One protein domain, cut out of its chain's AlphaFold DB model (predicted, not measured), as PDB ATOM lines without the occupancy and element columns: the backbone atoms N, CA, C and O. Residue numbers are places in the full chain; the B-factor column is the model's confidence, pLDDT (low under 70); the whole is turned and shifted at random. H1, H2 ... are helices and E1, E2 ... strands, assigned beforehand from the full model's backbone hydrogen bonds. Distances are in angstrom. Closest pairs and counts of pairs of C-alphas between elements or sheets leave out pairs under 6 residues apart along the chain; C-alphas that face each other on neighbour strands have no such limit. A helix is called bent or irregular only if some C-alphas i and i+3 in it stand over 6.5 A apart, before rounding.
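What this domain is: This is residues 10 to 121 of the 122 residues of a protein of Actinobacteria bacterium (UniProt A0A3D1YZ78). A small sheet of three parallel strands has H1 packed along one face, with H5 beside H1. H4 lies beyond H1 from the sheet, and H3 is set off past the far ends of the strands. The printed part has 112 residues, with five named helices and three named strands in the order E1 H1 E2 H2 H3 H4 H5 E3; the sheet order is E1 E2 E3, the class mixed. It is compact, with a radius of gyration of the C-alphas of 14.7 A and spans of 45 by 33 by 22 A.

How they stand to each other: E1, residues 10 to 14, is parallel to E2, residues 38 to 43, at 18 degrees, with N 12 and O 40 2.9 A apart. E2 is parallel to E3, residues 119 to 121, at 24 degrees, with N 121 and O 41 2.9 A apart. H1, residues 19 to 34, is on the sheet over E1 and E2 at a height of 9.4 A, making two layers; E1, H1, E2 form a strand-helix-strand unit, parallel strands joined through a helix, with a right-handed crossover. H5, residues 106 to 115, touches H1 at a shallow tilt of 25 degrees, the same way; their closest C-alphas, of Thr 30 and Ala 113, are 5.4 A apart. H2, residues 47 to 50, and H5 only graze the sheet. H4, residues 86 to 100, is near H1; H3, residues 63 to 71, is apart from H1. E2, H2 H3 H4 H5, E3 form a second unit. Every O i to N i+4 pair is within hydrogen-bond range in H3 and H5, 11 of 12 in H1 and 9 of 11 in H4; H2 is too short for one.

Where its parts are: E1 begins at C-alpha 10, (32.647, -24.323, -56.517). H1 is 22.5 A long, E2 16.2 A, and H4 20.9 A; H4 is irregular, with C-alphas 87 and 90 7.7 A apart. E3 ends at C-alpha 121, (43.952, -22.531, -49.798).

The domain as a whole: The C-alphas farthest apart, of Tyr 35 and Leu 63, are 45.7 A apart. The printed part has no cut. The links H2 to H3 and H3 to H4 are long. Residues 96 to 102, of which 96 to 100 belong to H4, stand free. Residues 56 to 57 have pLDDT under 70.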
ATOM      1  N   ALA A  10      33.102 -23.930 -57.842       97.56
ATOM      2  CA  ALA A  10      32.647 -24.323 -56.517       97.56
ATOM      3  C   ALA A  10      33.715 -24.023 -55.463       97.56
ATOM      4  O   ALA A  10      34.901 -24.286 -55.662       97.56
ATOM      5  N   THR A  11      33.270 -23.517 -54.314       97.88
ATOM      6  CA  THR A  11      34.128 -23.312 -53.146       97.88
ATOM      7  C   THR A  11      33.633 -24.180 -52.001       97.88
ATOM      8  O   THR A  11      32.472 -24.092 -51.607       97.88
ATOM      9  N   ILE A  12      34.521 -25.003 -51.452       98.12
ATOM     10  CA  ILE A  12      34.252 -25.864 -50.299       98.12
ATOM     11  C   ILE A  12      35.042 -25.331 -49.110       98.12
ATOM     12  O   ILE A  12      36.249 -25.126 -49.202       98.12
ATOM     13  N   ILE A  13      34.370 -25.126 -47.980       97.94
ATOM     14  CA  ILE A  13      35.019 -24.709 -46.734       97.94
ATOM     15  C   ILE A  13      35.308 -25.960 -45.901       97.94
ATOM     16  O   ILE A  13      34.391 -26.621 -45.411       97.94
ATOM     17  N   ALA A  14      36.588 -26.276 -45.726       97.62
ATOM     18  CA  ALA A  14      37.070 -27.398 -44.932       97.62
ATOM     19  C   ALA A  14      37.553 -26.909 -43.559       97.62
ATOM     20  O   ALA A  14      38.724 -26.586 -43.370       97.62
ATOM     21  N   TRP A  15      36.635 -26.824 -42.589       96.94
ATOM     22  CA  TRP A  15      36.925 -26.262 -41.257       96.94
ATOM     23  C   TRP A  15      37.191 -27.303 -40.157       96.94
ATOM     24  O   TRP A  15      37.659 -26.954 -39.070       96.94
ATOM     25  N   SER A  16      36.844 -28.569 -40.397       95.25
ATOM     26  CA  SER A  16      36.827 -29.636 -39.391       95.25
ATOM     27  C   SER A  16      37.831 -30.734 -39.726       95.25
ATOM     28  O   SER A  16      38.093 -30.991 -40.896       95.25
ATOM     29  N   ASP A  17      38.361 -31.393 -38.694       94.31
ATOM     30  CA  ASP A  17      39.188 -32.597 -38.797       94.31
ATOM     31  C   ASP A  17      38.454 -33.874 -38.350       94.31
ATOM     32  O   ASP A  17      39.083 -34.888 -38.047       94.31
ATOM     33  N   ASP A  18      37.118 -33.855 -38.325       95.88
ATOM     34  CA  ASP A  18      36.338 -35.067 -38.089       95.88
ATOM     35  C   ASP A  18      36.259 -35.908 -39.373       95.88
ATOM     36  O   ASP A  18      35.959 -35.403 -40.458       95.88
ATOM     37  N   LEU A  19      36.488 -37.215 -39.246       95.31
ATOM     38  CA  LEU A  19      36.544 -38.181 -40.346       95.31
ATOM     39  C   LEU A  19      35.306 -38.083 -41.254       95.31
ATOM     40  O   LEU A  19      35.417 -37.930 -42.465       95.31
ATOM     41  N   ASP A  20      34.124 -38.113 -40.648       95.19
ATOM     42  CA  ASP A  20      32.798 -38.062 -41.273       95.19
ATOM     43  C   ASP A  20      32.425 -36.688 -41.858       95.19
ATOM     44  O   ASP A  20      31.382 -36.567 -42.495       95.19
ATOM     45  N   LYS A  21      33.269 -35.663 -41.695       97.00
ATOM     46  CA  LYS A  21      33.121 -34.355 -42.359       97.00
ATOM     47  C   LYS A  21      34.150 -34.153 -43.467       97.00
ATOM     48  O   LYS A  21      33.805 -33.622 -44.521       97.00
ATOM     49  N   VAL A  22      35.379 -34.624 -43.260       96.81
ATOM     50  CA  VAL A  22      36.458 -34.529 -44.256       96.81
ATOM     51  C   VAL A  22      36.171 -35.411 -45.476       96.81
ATOM     52  O   VAL A  22      36.393 -34.971 -46.602       96.81
ATOM     53  N   TYR A  23      35.611 -36.614 -45.283       96.94
ATOM     54  CA  TYR A  23      35.216 -37.488 -46.398       96.94
ATOM     55  C   TYR A  23      34.235 -36.804 -47.365       96.94
ATOM     56  O   TYR A  23      34.582 -36.662 -48.537       96.94
ATOM     57  N   PRO A  24      33.054 -36.319 -46.922       96.75
ATOM     58  CA  PRO A  24      32.129 -35.620 -47.811       96.75
ATOM     59  C   PRO A  24      32.741 -34.403 -48.511       96.75
ATOM     60  O   PRO A  24      32.481 -34.199 -49.691       96.75
ATOM     61  N   GLN A  25      33.580 -33.617 -47.824       97.38
ATOM     62  CA  GLN A  25      34.249 -32.454 -48.423       97.38
ATOM     63  C   GLN A  25      35.126 -32.854 -49.617       97.38
ATOM     64  O   GLN A  25      35.042 -32.230 -50.672       97.38
ATOM     65  N   LEU A  26      35.934 -33.906 -49.476       97.44
ATOM     66  CA  LEU A  26      36.810 -34.384 -50.547       97.44
ATOM     67  C   LEU A  26      36.061 -35.131 -51.651       97.44
ATOM     68  O   LEU A  26      36.394 -34.964 -52.824       97.44
ATOM     69  N   ILE A  27      35.040 -35.916 -51.302       97.00
ATOM     70  CA  ILE A  27      34.183 -36.595 -52.285       97.00
ATOM     71  C   ILE A  27      33.477 -35.554 -53.156       97.00
ATOM     72  O   ILE A  27      33.504 -35.663 -54.378       97.00
ATOM     73  N   LEU A  28      32.900 -34.510 -52.555       97.31
ATOM     74  CA  LEU A  28      32.261 -33.428 -53.306       97.31
ATOM     75  C   LEU A  28      33.266 -32.671 -54.175       97.31
ATOM     76  O   LEU A  28      32.962 -32.381 -55.328       97.31
ATOM     77  N   ALA A  29      34.459 -32.383 -53.647       97.81
ATOM     78  CA  ALA A  29      35.503 -31.685 -54.388       97.81
ATOM     79  C   ALA A  29      35.928 -32.473 -55.639       97.81
ATOM     80  O   ALA A  29      35.892 -31.946 -56.748       97.81
ATOM     81  N   THR A  30      36.289 -33.744 -55.462       97.31
ATOM     82  CA  THR A  30      36.732 -34.632 -56.550       97.31
ATOM     83  C   THR A  30      35.618 -34.910 -57.553       97.31
ATOM     84  O   THR A  30      35.853 -34.839 -58.755       97.31
ATOM     85  N   THR A  31      34.390 -35.135 -57.080       96.50
ATOM     86  CA  THR A  31      33.225 -35.320 -57.954       96.50
ATOM     87  C   THR A  31      32.971 -34.071 -58.791       96.50
ATOM     88  O   THR A  31      32.824 -34.179 -60.000       96.50
ATOM     89  N   ALA A  32      32.960 -32.879 -58.186       97.38
ATOM     90  CA  ALA A  32      32.750 -31.635 -58.924       97.38
ATOM     91  C   ALA A  32      33.850 -31.399 -59.972       97.38
ATOM     92  O   ALA A  32      33.537 -31.047 -61.107       97.38
ATOM     93  N   ALA A  33      35.114 -31.663 -59.628       96.94
ATOM     94  CA  ALA A  33      36.222 -31.564 -60.577       96.94
ATOM     95  C   ALA A  33      36.081 -32.544 -61.756       96.94
ATOM     96  O   ALA A  33      36.376 -32.173 -62.887       96.94
ATOM     97  N   ALA A  34      35.563 -33.756 -61.524       95.88
ATOM     98  CA  ALA A  34      35.268 -34.721 -62.588       95.88
ATOM     99  C   ALA A  34      34.128 -34.279 -63.533       95.88
ATOM    100  O   ALA A  34      34.013 -34.810 -64.632       95.88
ATOM    101  N   TYR A  35      33.305 -33.308 -63.119       95.69
ATOM    102  CA  TYR A  35      32.271 -32.659 -63.936       95.69
ATOM    103  C   TYR A  35      32.718 -31.282 -64.469       95.69
ATOM    104  O   TYR A  35      31.884 -30.391 -64.652       95.69
ATOM    105  N   ASP A  36      34.025 -31.082 -64.670       94.62
ATOM    106  CA  ASP A  36      34.628 -29.854 -65.215       94.62
ATOM    107  C   ASP A  36      34.305 -28.571 -64.416       94.62
ATOM    108  O   ASP A  36      34.298 -27.455 -64.947       94.62
ATOM    109  N   VAL A  37      34.037 -28.703 -63.112       97.31
ATOM    110  CA  VAL A  37      33.872 -27.561 -62.201       97.31
ATOM    111  C   VAL A  37      35.236 -27.145 -61.651       97.31
ATOM    112  O   VAL A  37      35.969 -27.959 -61.094       97.31
ATOM    113  N   GLU A  38      35.566 -25.855 -61.719       97.56
ATOM    114  CA  GLU A  38      36.753 -25.307 -61.055       97.56
ATOM    115  C   GLU A  38      36.519 -25.274 -59.535       97.56
ATOM    116  O   GLU A  38      35.744 -24.457 -59.027       97.56
ATOM    117  N   VAL A  39      37.193 -26.161 -58.797       98.44
ATOM    118  CA  VAL A  39      37.014 -26.296 -57.345       98.44
ATOM    119  C   VAL A  39      38.138 -25.619 -56.566       98.44
ATOM    120  O   VAL A  39      39.327 -25.838 -56.810       98.44
ATOM    121  N   THR A  40      37.749 -24.842 -55.557       98.38
ATOM    122  CA  THR A  40      38.641 -24.331 -54.511       98.38
ATOM    123  C   THR A  40      38.214 -24.877 -53.151       98.38
ATOM    124  O   THR A  40      37.059 -24.748 -52.753       98.38
ATOM    125  N   VAL A  41      39.147 -25.465 -52.409       98.31
ATOM    126  CA  VAL A  41      38.947 -25.904 -51.027       98.31
ATOM    127  C   VAL A  41      39.648 -24.914 -50.103       98.31
ATOM    128  O   VAL A  41      40.876 -24.874 -50.035       98.31
ATOM    129  N   PHE A  42      38.865 -24.113 -49.388       98.00
ATOM    130  CA  PHE A  42      39.368 -23.214 -48.354       98.00
ATOM    131  C   PHE A  42      39.463 -23.964 -47.024       98.00
ATOM    132  O   PHE A  42      38.449 -24.311 -46.412       98.00
ATOM    133  N   VAL A  43      40.684 -24.254 -46.595       97.31
ATOM    134  CA  VAL A  43      41.004 -25.019 -45.394       97.31
ATOM    135  C   VAL A  43      41.218 -24.059 -44.238       97.31
ATOM    136  O   VAL A  43      42.061 -23.180 -44.305       97.31
ATOM    137  N   THR A  44      40.489 -24.237 -43.144       95.88
ATOM    138  CA  THR A  44      40.566 -23.311 -42.008       95.88
ATOM    139  C   THR A  44      40.361 -24.024 -40.670       95.88
ATOM    140  O   THR A  44      40.001 -25.202 -40.632       95.88
ATOM    141  N   PHE A  45      40.615 -23.331 -39.557       93.56
ATOM    142  CA  PHE A  45      40.498 -23.844 -38.186       93.56
ATOM    143  C   PHE A  45      41.133 -25.238 -38.009       93.56
ATOM    144  O   PHE A  45      42.333 -25.422 -38.214       93.56
ATOM    145  N   TRP A  46      40.329 -26.228 -37.611       91.44
ATOM    146  CA  TRP A  46      40.769 -27.595 -37.367       91.44
ATOM    147  C   TRP A  46      41.016 -28.354 -38.666       91.44
ATOM    148  O   TRP A  46      41.845 -29.257 -38.671       91.44
ATOM    149  N   GLY A  47      40.398 -27.945 -39.777       93.56
ATOM    150  CA  GLY A  47      40.616 -28.532 -41.100       93.56
ATOM    151  C   GLY A  47      42.091 -28.555 -41.494       93.56
ATOM    152  O   GLY A  47      42.556 -29.542 -42.053       93.56
ATOM    153  N   LEU A  48      42.879 -27.555 -41.080       91.62
ATOM    154  CA  LEU A  48      44.334 -27.522 -41.297       91.62
ATOM    155  C   LEU A  48      45.052 -28.774 -40.760       91.62
ATOM    156  O   LEU A  48      46.078 -29.191 -41.300       91.62
ATOM    157  N   LEU A  49      44.520 -29.396 -39.704       89.81
ATOM    158  CA  LEU A  49      45.061 -30.628 -39.137       89.81
ATOM    159  C   LEU A  49      44.733 -31.855 -39.987       89.81
ATOM    160  O   LEU A  49      45.555 -32.768 -40.016       89.81
ATOM    161  N   ALA A  50      43.595 -31.882 -40.685       90.81
ATOM    162  CA  ALA A  50      43.224 -32.983 -41.576       90.81
ATOM    163  C   ALA A  50      44.177 -33.094 -42.772       90.81
ATOM    164  O   ALA A  50      44.565 -34.195 -43.152       90.81
ATOM    165  N   PHE A  51      44.635 -31.953 -43.292       89.31
ATOM    166  CA  PHE A  51      45.554 -31.869 -44.436       89.31
ATOM    167  C   PHE A  51      47.040 -31.861 -44.043       89.31
ATOM    168  O   PHE A  51      47.931 -31.700 -44.882       89.31
ATOM    169  N   LYS A  52      47.356 -32.038 -42.755       87.88
ATOM    170  CA  LYS A  52      48.743 -32.137 -42.298       87.88
ATOM    171  C   LYS A  52      49.323 -33.501 -42.681       87.88
ATOM    172  O   LYS A  52      48.790 -34.535 -42.305       87.88
ATOM    173  N   LYS A  53      50.492 -33.515 -43.333       84.12
ATOM    174  CA  LYS A  53      51.216 -34.762 -43.656       84.12
ATOM    175  C   LYS A  53      51.422 -35.642 -42.410       84.12
ATOM    176  O   LYS A  53      52.000 -35.174 -41.424       84.12
ATOM    177  N   ASN A  54      51.060 -36.928 -42.497       78.69
ATOM    178  CA  ASN A  54      51.077 -37.893 -41.380       78.69
ATOM    179  C   ASN A  54      52.441 -38.018 -40.662       78.69
ATOM    180  O   ASN A  54      52.487 -38.233 -39.448       78.69
ATOM    181  N   LYS A  55      53.558 -37.830 -41.384       73.69
ATOM    182  CA  LYS A  55      54.937 -37.959 -40.866       73.69
ATOM    183  C   LYS A  55      55.582 -36.643 -40.398       73.69
ATOM    184  O   LYS A  55      56.768 -36.627 -40.077       73.69
ATOM    185  N   LYS A  56      54.858 -35.518 -40.377       69.25
ATOM    186  CA  LYS A  56      55.451 -34.220 -40.004       69.25
ATOM    187  C   LYS A  56      55.620 -34.119 -38.479       69.25
ATOM    188  O   LYS A  56      54.692 -34.431 -37.733       69.25
ATOM    189  N   GLY A  57      56.797 -33.673 -38.028       68.62
ATOM    190  CA  GLY A  57      57.136 -33.511 -36.606       68.62
ATOM    191  C   GLY A  57      56.266 -32.494 -35.850       68.62
ATOM    192  O   GLY A  57      55.340 -31.892 -36.400       68.62
ATOM    193  N   ILE A  58      56.559 -32.303 -34.559       73.62
ATOM    194  CA  ILE A  58      55.889 -31.298 -33.718       73.62
ATOM    195  C   ILE A  58      56.229 -29.906 -34.262       73.62
ATOM    196  O   ILE A  58      57.394 -29.545 -34.402       73.62
ATOM    197  N   THR A  59      55.197 -29.125 -34.565       73.25
ATOM    198  CA  THR A  59      55.304 -27.766 -35.104       73.25
ATOM    199  C   THR A  59      54.802 -26.768 -34.067       73.25
ATOM    200  O   THR A  59      53.769 -27.009 -33.454       73.25
ATOM    201  N   GLY A  60      55.488 -25.643 -33.872       76.31
ATOM    202  CA  GLY A  60      55.054 -24.599 -32.936       76.31
ATOM    203  C   GLY A  60      56.226 -23.760 -32.435       76.31
ATOM    204  O   GLY A  60      57.312 -24.290 -32.202       76.31
ATOM    205  N   LYS A  61      56.014 -22.448 -32.287       82.69
ATOM    206  CA  LYS A  61      57.047 -21.506 -31.820       82.69
ATOM    207  C   LYS A  61      57.017 -21.323 -30.298       82.69
ATOM    208  O   LYS A  61      58.066 -21.180 -29.684       82.69
ATOM    209  N   SER A  62      55.833 -21.393 -29.689       91.81
ATOM    210  CA  SER A  62      55.623 -21.246 -28.241       91.81
ATOM    211  C   SER A  62      55.392 -22.593 -27.549       91.81
ATOM    212  O   SER A  62      55.032 -23.580 -28.193       91.81
ATOM    213  N   LEU A  63      55.542 -22.630 -26.221       89.75
ATOM    214  CA  LEU A  63      55.242 -23.818 -25.414       89.75
ATOM    215  C   LEU A  63      53.792 -24.292 -25.619       89.75
ATOM    216  O   LEU A  63      53.560 -25.469 -25.876       89.75
ATOM    217  N   MET A  64      52.829 -23.363 -25.607       87.94
ATOM    218  CA  MET A  64      51.407 -23.669 -25.797       87.94
ATOM    219  C   MET A  64      51.110 -24.240 -27.193       87.94
ATOM    220  O   MET A  64      50.390 -25.226 -27.320       87.94
ATOM    221  N   THR A  65      51.702 -23.668 -28.249       84.19
ATOM    222  CA  THR A  65      51.503 -24.168 -29.625       84.19
ATOM    223  C   THR A  65      52.160 -25.529 -29.844       84.19
ATOM    224  O   THR A  65      51.581 -26.383 -30.515       84.19
ATOM    225  N   LYS A  66      53.319 -25.785 -29.221       86.56
ATOM    226  CA  LYS A  66      53.939 -27.118 -29.196       86.56
ATOM    227  C   LYS A  66      53.070 -28.131 -28.451       86.56
ATOM    228  O   LYS A  66      52.878 -29.234 -28.957       86.56
ATOM    229  N   MET A  67      52.505 -27.760 -27.300       87.44
ATOM    230  CA  MET A  67      51.591 -28.618 -26.540       87.44
ATOM    231  C   MET A  67      50.354 -28.980 -27.368       87.44
ATOM    232  O   MET A  67      50.018 -30.159 -27.489       87.44
ATOM    233  N   LEU A  68      49.737 -27.996 -28.028       84.00
ATOM    234  CA  LEU A  68      48.605 -28.229 -28.925       84.00
ATOM    235  C   LEU A  68      48.976 -29.174 -30.078       84.00
ATOM    236  O   LEU A  68      48.223 -30.098 -30.375       84.00
ATOM    237  N   ALA A  69      50.150 -29.002 -30.690       82.50
ATOM    238  CA  ALA A  69      50.621 -29.876 -31.764       82.50
ATOM    239  C   ALA A  69      50.925 -31.314 -31.300       82.50
ATOM    240  O   ALA A  69      50.837 -32.248 -32.100       82.50
ATOM    241  N   VAL A  70      51.274 -31.509 -30.024       83.94
ATOM    242  CA  VAL A  70      51.418 -32.841 -29.416       83.94
ATOM    243  C   VAL A  70      50.050 -33.472 -29.163       83.94
ATOM    244  O   VAL A  70      49.851 -34.634 -29.520       83.94
ATOM    245  N   MET A  71      49.108 -32.712 -28.598       84.06
ATOM    246  CA  MET A  71      47.747 -33.182 -28.310       84.06
ATOM    247  C   MET A  71      46.962 -33.494 -29.589       84.06
ATOM    248  O   MET A  71      46.245 -34.491 -29.652       84.06
ATOM    249  N   ARG A  72      47.130 -32.674 -30.629       78.94
ATOM    250  CA  ARG A  72      46.545 -32.869 -31.955       78.94
ATOM    251  C   ARG A  72      47.636 -32.937 -33.015       78.94
ATOM    252  O   ARG A  72      47.935 -31.970 -33.712       78.94
ATOM    253  N   LYS A  73      48.206 -34.136 -33.172       75.44
ATOM    254  CA  LYS A  73      49.241 -34.398 -34.185       75.44
ATOM    255  C   LYS A  73      48.758 -34.139 -35.620       75.44
ATOM    256  O   LYS A  73      49.611 -33.834 -36.454       75.44
ATOM    257  N   GLY A  74      47.443 -34.201 -35.868       83.44
ATOM    258  CA  GLY A  74      46.828 -34.095 -37.192       83.44
ATOM    259  C   GLY A  74      47.119 -35.310 -38.074       83.44
ATOM    260  O   GLY A  74      47.747 -36.277 -37.624       83.44
ATOM    261  N   GLY A  75      46.682 -35.220 -39.323       86.69
ATOM    262  CA  GLY A  75      46.833 -36.240 -40.348       86.69
ATOM    263  C   GLY A  75      45.605 -37.128 -40.508       86.69
ATOM    264  O   GLY A  75      44.913 -37.455 -39.538       86.69
ATOM    265  N   THR A  76      45.367 -37.524 -41.753       88.88
ATOM    266  CA  THR A  76      44.249 -38.350 -42.226       88.88
ATOM    267  C   THR A  76      44.099 -39.663 -41.452       88.88
ATOM    268  O   THR A  76      42.982 -40.082 -41.143       88.88
ATOM    269  N   ASP A  77      45.206 -40.268 -41.014       85.19
ATOM    270  CA  ASP A  77      45.198 -41.522 -40.248       85.19
ATOM    271  C   ASP A  77      44.535 -41.389 -38.871       85.19
ATOM    272  O   ASP A  77      43.977 -42.354 -38.333       85.19
ATOM    273  N   LYS A  78      44.604 -40.198 -38.272       86.69
ATOM    274  CA  LYS A  78      44.259 -39.961 -36.861       86.69
ATOM    275  C   LYS A  78      42.900 -39.303 -36.670       86.69
ATOM    276  O   LYS A  78      42.519 -39.046 -35.526       86.69
ATOM    277  N   LEU A  79      42.179 -39.049 -37.761       92.62
ATOM    278  CA  LEU A  79      40.854 -38.446 -37.703       92.62
ATOM    279  C   LEU A  79      39.857 -39.401 -37.045       92.62
ATOM    280  O   LEU A  79      39.939 -40.628 -37.190       92.62
ATOM    281  N   LYS A  80      38.922 -38.815 -36.301       94.50
ATOM    282  CA  LYS A  80      37.878 -39.517 -35.548       94.50
ATOM    283  C   LYS A  80      36.516 -39.075 -36.048       94.50
ATOM    284  O   LYS A  80      36.393 -37.972 -36.564       94.50
ATOM    285  N   ILE A  81      35.505 -39.916 -35.886       95.88
ATOM    286  CA  ILE A  81      34.134 -39.524 -36.222       95.88
ATOM    287  C   ILE A  81      33.594 -38.492 -35.222       95.88
ATOM    288  O   ILE A  81      33.879 -38.566 -34.022       95.88
ATOM    289  N   SER A  82      32.799 -37.547 -35.718       95.31
ATOM    290  CA  SER A  82      32.247 -36.420 -34.961       95.31
ATOM    291  C   SER A  82      31.180 -36.841 -33.950       95.31
ATOM    292  O   SER A  82      30.977 -36.182 -32.929       95.31
ATOM    293  N   ARG A  83      30.494 -37.956 -34.218       94.31
ATOM    294  CA  ARG A  83      29.429 -38.530 -33.386       94.31
ATOM    295  C   ARG A  83      29.657 -40.019 -33.193       94.31
ATOM    296  O   ARG A  83      30.285 -40.654 -34.024       94.31
ATOM    297  N   LEU A  84      29.147 -40.576 -32.092       94.44
ATOM    298  CA  LEU A  84      29.241 -42.010 -31.771       94.44
ATOM    299  C   LEU A  84      30.679 -42.561 -31.702       94.44
ATOM    300  O   LEU A  84      30.889 -43.762 -31.824       94.44
ATOM    301  N   ASN A  85      31.690 -41.716 -31.461       92.81
ATOM    302  CA  ASN A  85      33.078 -42.177 -31.404       92.81
ATOM    303  C   ASN A  85      33.308 -43.244 -30.316       92.81
ATOM    304  O   ASN A  85      34.125 -44.135 -30.530       92.81
ATOM    305  N   MET A  86      32.603 -43.176 -29.175       94.38
ATOM    306  CA  MET A  86      32.639 -44.181 -28.093       94.38
ATOM    307  C   MET A  86      34.070 -44.627 -27.736       94.38
ATOM    308  O   MET A  86      34.432 -45.793 -27.855       94.38
ATOM    309  N   GLY A  87      34.938 -43.663 -27.408       93.12
ATOM    310  CA  GLY A  87      36.345 -43.943 -27.082       93.12
ATOM    311  C   GLY A  87      37.221 -44.398 -28.261       93.12
ATOM    312  O   GLY A  87      38.371 -44.760 -28.054       93.12
ATOM    313  N   GLY A  88      36.722 -44.344 -29.498       93.50
ATOM    314  CA  GLY A  88      37.409 -44.812 -30.707       93.50
ATOM    315  C   GLY A  88      36.717 -45.994 -31.388       93.50
ATOM    316  O   GLY A  88      36.986 -46.243 -32.563       93.50
ATOM    317  N   MET A  89      35.802 -46.682 -30.698       96.25
ATOM    318  CA  MET A  89      35.089 -47.844 -31.237       96.25
ATOM    319  C   MET A  89      34.261 -47.492 -32.477       96.25
ATOM    320  O   MET A  89      34.319 -48.207 -33.477       96.25
ATOM    321  N   GLY A  90      33.556 -46.359 -32.458       96.44
ATOM    322  CA  GLY A  90      32.794 -45.909 -33.621       96.44
ATOM    323  C   GLY A  90      33.697 -45.552 -34.802       96.44
ATOM    324  O   GLY A  90      33.420 -45.943 -35.932       96.44
ATOM    325  N   THR A  91      34.832 -44.888 -34.550       95.19
ATOM    326  CA  THR A  91      35.823 -44.595 -35.603       95.19
ATOM    327  C   THR A  91      36.367 -45.884 -36.221       95.19
ATOM    328  O   THR A  91      36.486 -45.983 -37.441       95.19
ATOM    329  N   TRP A  92      36.685 -46.885 -35.396       95.50
ATOM    330  CA  TRP A  92      37.143 -48.193 -35.866       95.50
ATOM    331  C   TRP A  92      36.088 -48.891 -36.733       95.50
ATOM    332  O   TRP A  92      36.418 -49.374 -37.817       95.50
ATOM    333  N   MET A  93      34.825 -48.886 -36.298       96.44
ATOM    334  CA  MET A  93      33.708 -49.467 -37.045       96.44
ATOM    335  C   MET A  93      33.511 -48.760 -38.390       96.44
ATOM    336  O   MET A  93      33.421 -49.425 -39.418       96.44
ATOM    337  N   MET A  94      33.534 -47.425 -38.411       95.38
ATOM    338  CA  MET A  94      33.388 -46.653 -39.650       95.38
ATOM    339  C   MET A  94      34.518 -46.951 -40.640       95.38
ATOM    340  O   MET A  94      34.268 -47.212 -41.812       95.38
ATOM    341  N   LYS A  95      35.771 -47.004 -40.166       93.75
ATOM    342  CA  LYS A  95      36.920 -47.381 -41.006       93.75
ATOM    343  C   LYS A  95      36.806 -48.813 -41.541       93.75
ATOM    344  O   LYS A  95      37.210 -49.073 -42.673       93.75
ATOM    345  N   LYS A  96      36.252 -49.741 -40.753       95.56
ATOM    346  CA  LYS A  96      35.944 -51.112 -41.194       95.56
ATOM    347  C   LYS A  96      34.905 -51.124 -42.318       95.56
ATOM    348  O   LYS A  96      35.143 -51.805 -43.312       95.56
ATOM    349  N   ILE A  97      33.821 -50.358 -42.181       95.75
ATOM    350  CA  ILE A  97      32.781 -50.217 -43.213       95.75
ATOM    351  C   ILE A  97      33.384 -49.628 -44.491       95.75
ATOM    352  O   ILE A  97      33.267 -50.237 -45.545       95.75
ATOM    353  N   PHE A  98      34.123 -48.519 -44.404       94.75
ATOM    354  CA  PHE A  98      34.781 -47.909 -45.568       94.75
ATOM    355  C   PHE A  98      35.693 -48.876 -46.315       94.75
ATOM    356  O   PHE A  98      35.637 -48.951 -47.539       94.75
ATOM    357  N   LYS A  99      36.491 -49.664 -45.590       94.44
ATOM    358  CA  LYS A  99      37.347 -50.679 -46.207       94.44
ATOM    359  C   LYS A  99      36.535 -51.780 -46.897       94.44
ATOM    360  O   LYS A  99      36.940 -52.243 -47.959       94.44
ATOM    361  N   HIS A 100      35.429 -52.215 -46.290       96.56
ATOM    362  CA  HIS A 100      34.544 -53.234 -46.859       96.56
ATOM    363  C   HIS A 100      33.872 -52.744 -48.148       96.56
ATOM    364  O   HIS A 100      33.944 -53.418 -49.171       96.56
ATOM    365  N   GLU A 101      33.329 -51.526 -48.116       96.44
ATOM    366  CA  GLU A 101      32.677 -50.864 -49.252       96.44
ATOM    367  C   GLU A 101      33.670 -50.296 -50.282       96.44
ATOM    368  O   GLU A 101      33.265 -49.653 -51.246       96.44
ATOM    369  N   ARG A 102      34.978 -50.526 -50.095       94.44
ATOM    370  CA  ARG A 102      36.055 -50.055 -50.986       94.44
ATOM    371  C   ARG A 102      36.023 -48.541 -51.217       94.44
ATOM    372  O   ARG A 102      36.321 -48.060 -52.308       94.44
ATOM    373  N   VAL A 103      35.681 -47.788 -50.177       94.06
ATOM    374  CA  VAL A 103      35.766 -46.328 -50.194       94.06
ATOM    375  C   VAL A 103      37.241 -45.937 -50.266       94.06
ATOM    376  O   VAL A 103      38.042 -46.407 -49.454       94.06
ATOM    377  N   ALA A 104      37.584 -45.076 -51.227       94.56
ATOM    378  CA  ALA A 104      38.927 -44.515 -51.356       94.56
ATOM    379  C   ALA A 104      39.354 -43.858 -50.040       94.56
ATOM    380  O   ALA A 104      38.575 -43.148 -49.410       94.56
ATOM    381  N   SER A 105      40.587 -44.083 -49.614       94.56
ATOM    382  CA  SER A 105      41.146 -43.446 -48.429       94.56
ATOM    383  C   SER A 105      41.212 -41.922 -48.586       94.56
ATOM    384  O   SER A 105      41.247 -41.381 -49.688       94.56
ATOM    385  N   LEU A 106      41.271 -41.201 -47.463       94.69
ATOM    386  CA  LEU A 106      41.436 -39.745 -47.492       94.69
ATOM    387  C   LEU A 106      42.732 -39.308 -48.188       94.69
ATOM    388  O   LEU A 106      42.735 -38.269 -48.837       94.69
ATOM    389  N   ASP A 107      43.809 -40.090 -48.073       93.50
ATOM    390  CA  ASP A 107      45.070 -39.800 -48.763       93.50
ATOM    391  C   ASP A 107      44.906 -39.934 -50.284       93.50
ATOM    392  O   ASP A 107      45.292 -39.021 -51.012       93.50
ATOM    393  N   GLU A 108      44.246 -40.999 -50.756       95.00
ATOM    394  CA  GLU A 108      43.911 -41.180 -52.179       95.00
ATOM    395  C   GLU A 108      42.983 -40.066 -52.682       95.00
ATOM    396  O   GLU A 108      43.195 -39.521 -53.761       95.00
ATOM    397  N   LEU A 109      41.976 -39.671 -51.897       96.19
ATOM    398  CA  LEU A 109      41.073 -38.570 -52.248       96.19
ATOM    399  C   LEU A 109      41.807 -37.226 -52.359       96.19
ATOM    400  O   LEU A 109      41.510 -36.443 -53.262       96.19
ATOM    401  N   ILE A 110      42.761 -36.951 -51.466       95.50
ATOM    402  CA  ILE A 110      43.605 -35.750 -51.542       95.50
ATOM    403  C   ILE A 110      44.500 -35.812 -52.782       95.50
ATOM    404  O   ILE A 110      44.620 -34.814 -53.488       95.50
ATOM    405  N   GLU A 111      45.109 -36.961 -53.073       95.44
ATOM    406  CA  GLU A 111      45.945 -37.144 -54.261       95.44
ATOM    407  C   GLU A 111      45.140 -36.936 -55.552       95.44
ATOM    408  O   GLU A 111      45.528 -36.120 -56.387       95.44
ATOM    409  N   MET A 112      43.964 -37.559 -55.666       96.56
ATOM    410  CA  MET A 112      43.043 -37.358 -56.789       96.56
ATOM    411  C   MET A 112      42.609 -35.896 -56.921       96.56
ATOM    412  O   MET A 112      42.573 -35.366 -58.031       96.56
ATOM    413  N   ALA A 113      42.313 -35.216 -55.809       96.75
ATOM    414  CA  ALA A 113      41.969 -33.797 -55.817       96.75
ATOM    415  C   ALA A 113      43.112 -32.938 -56.383       96.75
ATOM    416  O   ALA A 113      42.879 -32.084 -57.240       96.75
ATOM    417  N   LEU A 114      44.350 -33.187 -55.948       95.69
ATOM    418  CA  LEU A 114      45.530 -32.476 -56.444       95.69
ATOM    419  C   LEU A 114      45.777 -32.754 -57.933       95.69
ATOM    420  O   LEU A 114      46.026 -31.818 -58.690       95.69
ATOM    421  N   MET A 115      45.658 -34.014 -58.360       96.62
ATOM    422  CA  MET A 115      45.781 -34.410 -59.768       96.62
ATOM    423  C   MET A 115      44.700 -33.772 -60.650       96.62
ATOM    424  O   MET A 115      44.973 -33.428 -61.796       96.62
ATOM    425  N   SER A 116      43.500 -33.564 -60.104       96.31
ATOM    426  CA  SER A 116      42.369 -32.930 -60.798       96.31
ATOM    427  C   SER A 116      42.436 -31.394 -60.796       96.31
ATOM    428  O   SER A 116      41.480 -30.733 -61.189       96.31
ATOM    429  N   GLY A 117      43.537 -30.796 -60.325       96.44
ATOM    430  CA  GLY A 117      43.734 -29.342 -60.334       96.44
ATOM    431  C   GLY A 117      42.943 -28.572 -59.270       96.44
ATOM    432  O   GLY A 117      42.849 -27.344 -59.353       96.44
ATOM    433  N   ILE A 118      42.392 -29.254 -58.259       98.06
ATOM    434  CA  ILE A 118      41.673 -28.612 -57.152       98.06
ATOM    435  C   ILE A 118      42.642 -27.756 -56.333       98.06
ATOM    436  O   ILE A 118      43.700 -28.218 -55.893       98.06
ATOM    437  N   LYS A 119      42.269 -26.498 -56.084       97.19
ATOM    438  CA  LYS A 119      43.109 -25.544 -55.346       97.19
ATOM    439  C   LYS A 119      42.817 -25.625 -53.853       97.19
ATOM    440  O   LYS A 119      41.713 -25.299 -53.431       97.19
ATOM    441  N   PHE A 120      43.807 -25.996 -53.046       96.94
ATOM    442  CA  PHE A 120      43.716 -25.925 -51.584       96.94
ATOM    443  C   PHE A 120      44.323 -24.614 -51.084       96.94
ATOM    444  O   PHE A 120      45.492 -24.331 -51.351       96.94
ATOM    445  N   ILE A 121      43.539 -23.826 -50.352       95.94
ATOM    446  CA  ILE A 121      43.952 -22.531 -49.798       95.94
ATOM    447  C   ILE A 121      43.868 -22.610 -48.266       95.94
ATOM    448  O   ILE A 121      42.789 -22.929 -47.775       95.94
TER     449      ILE A 121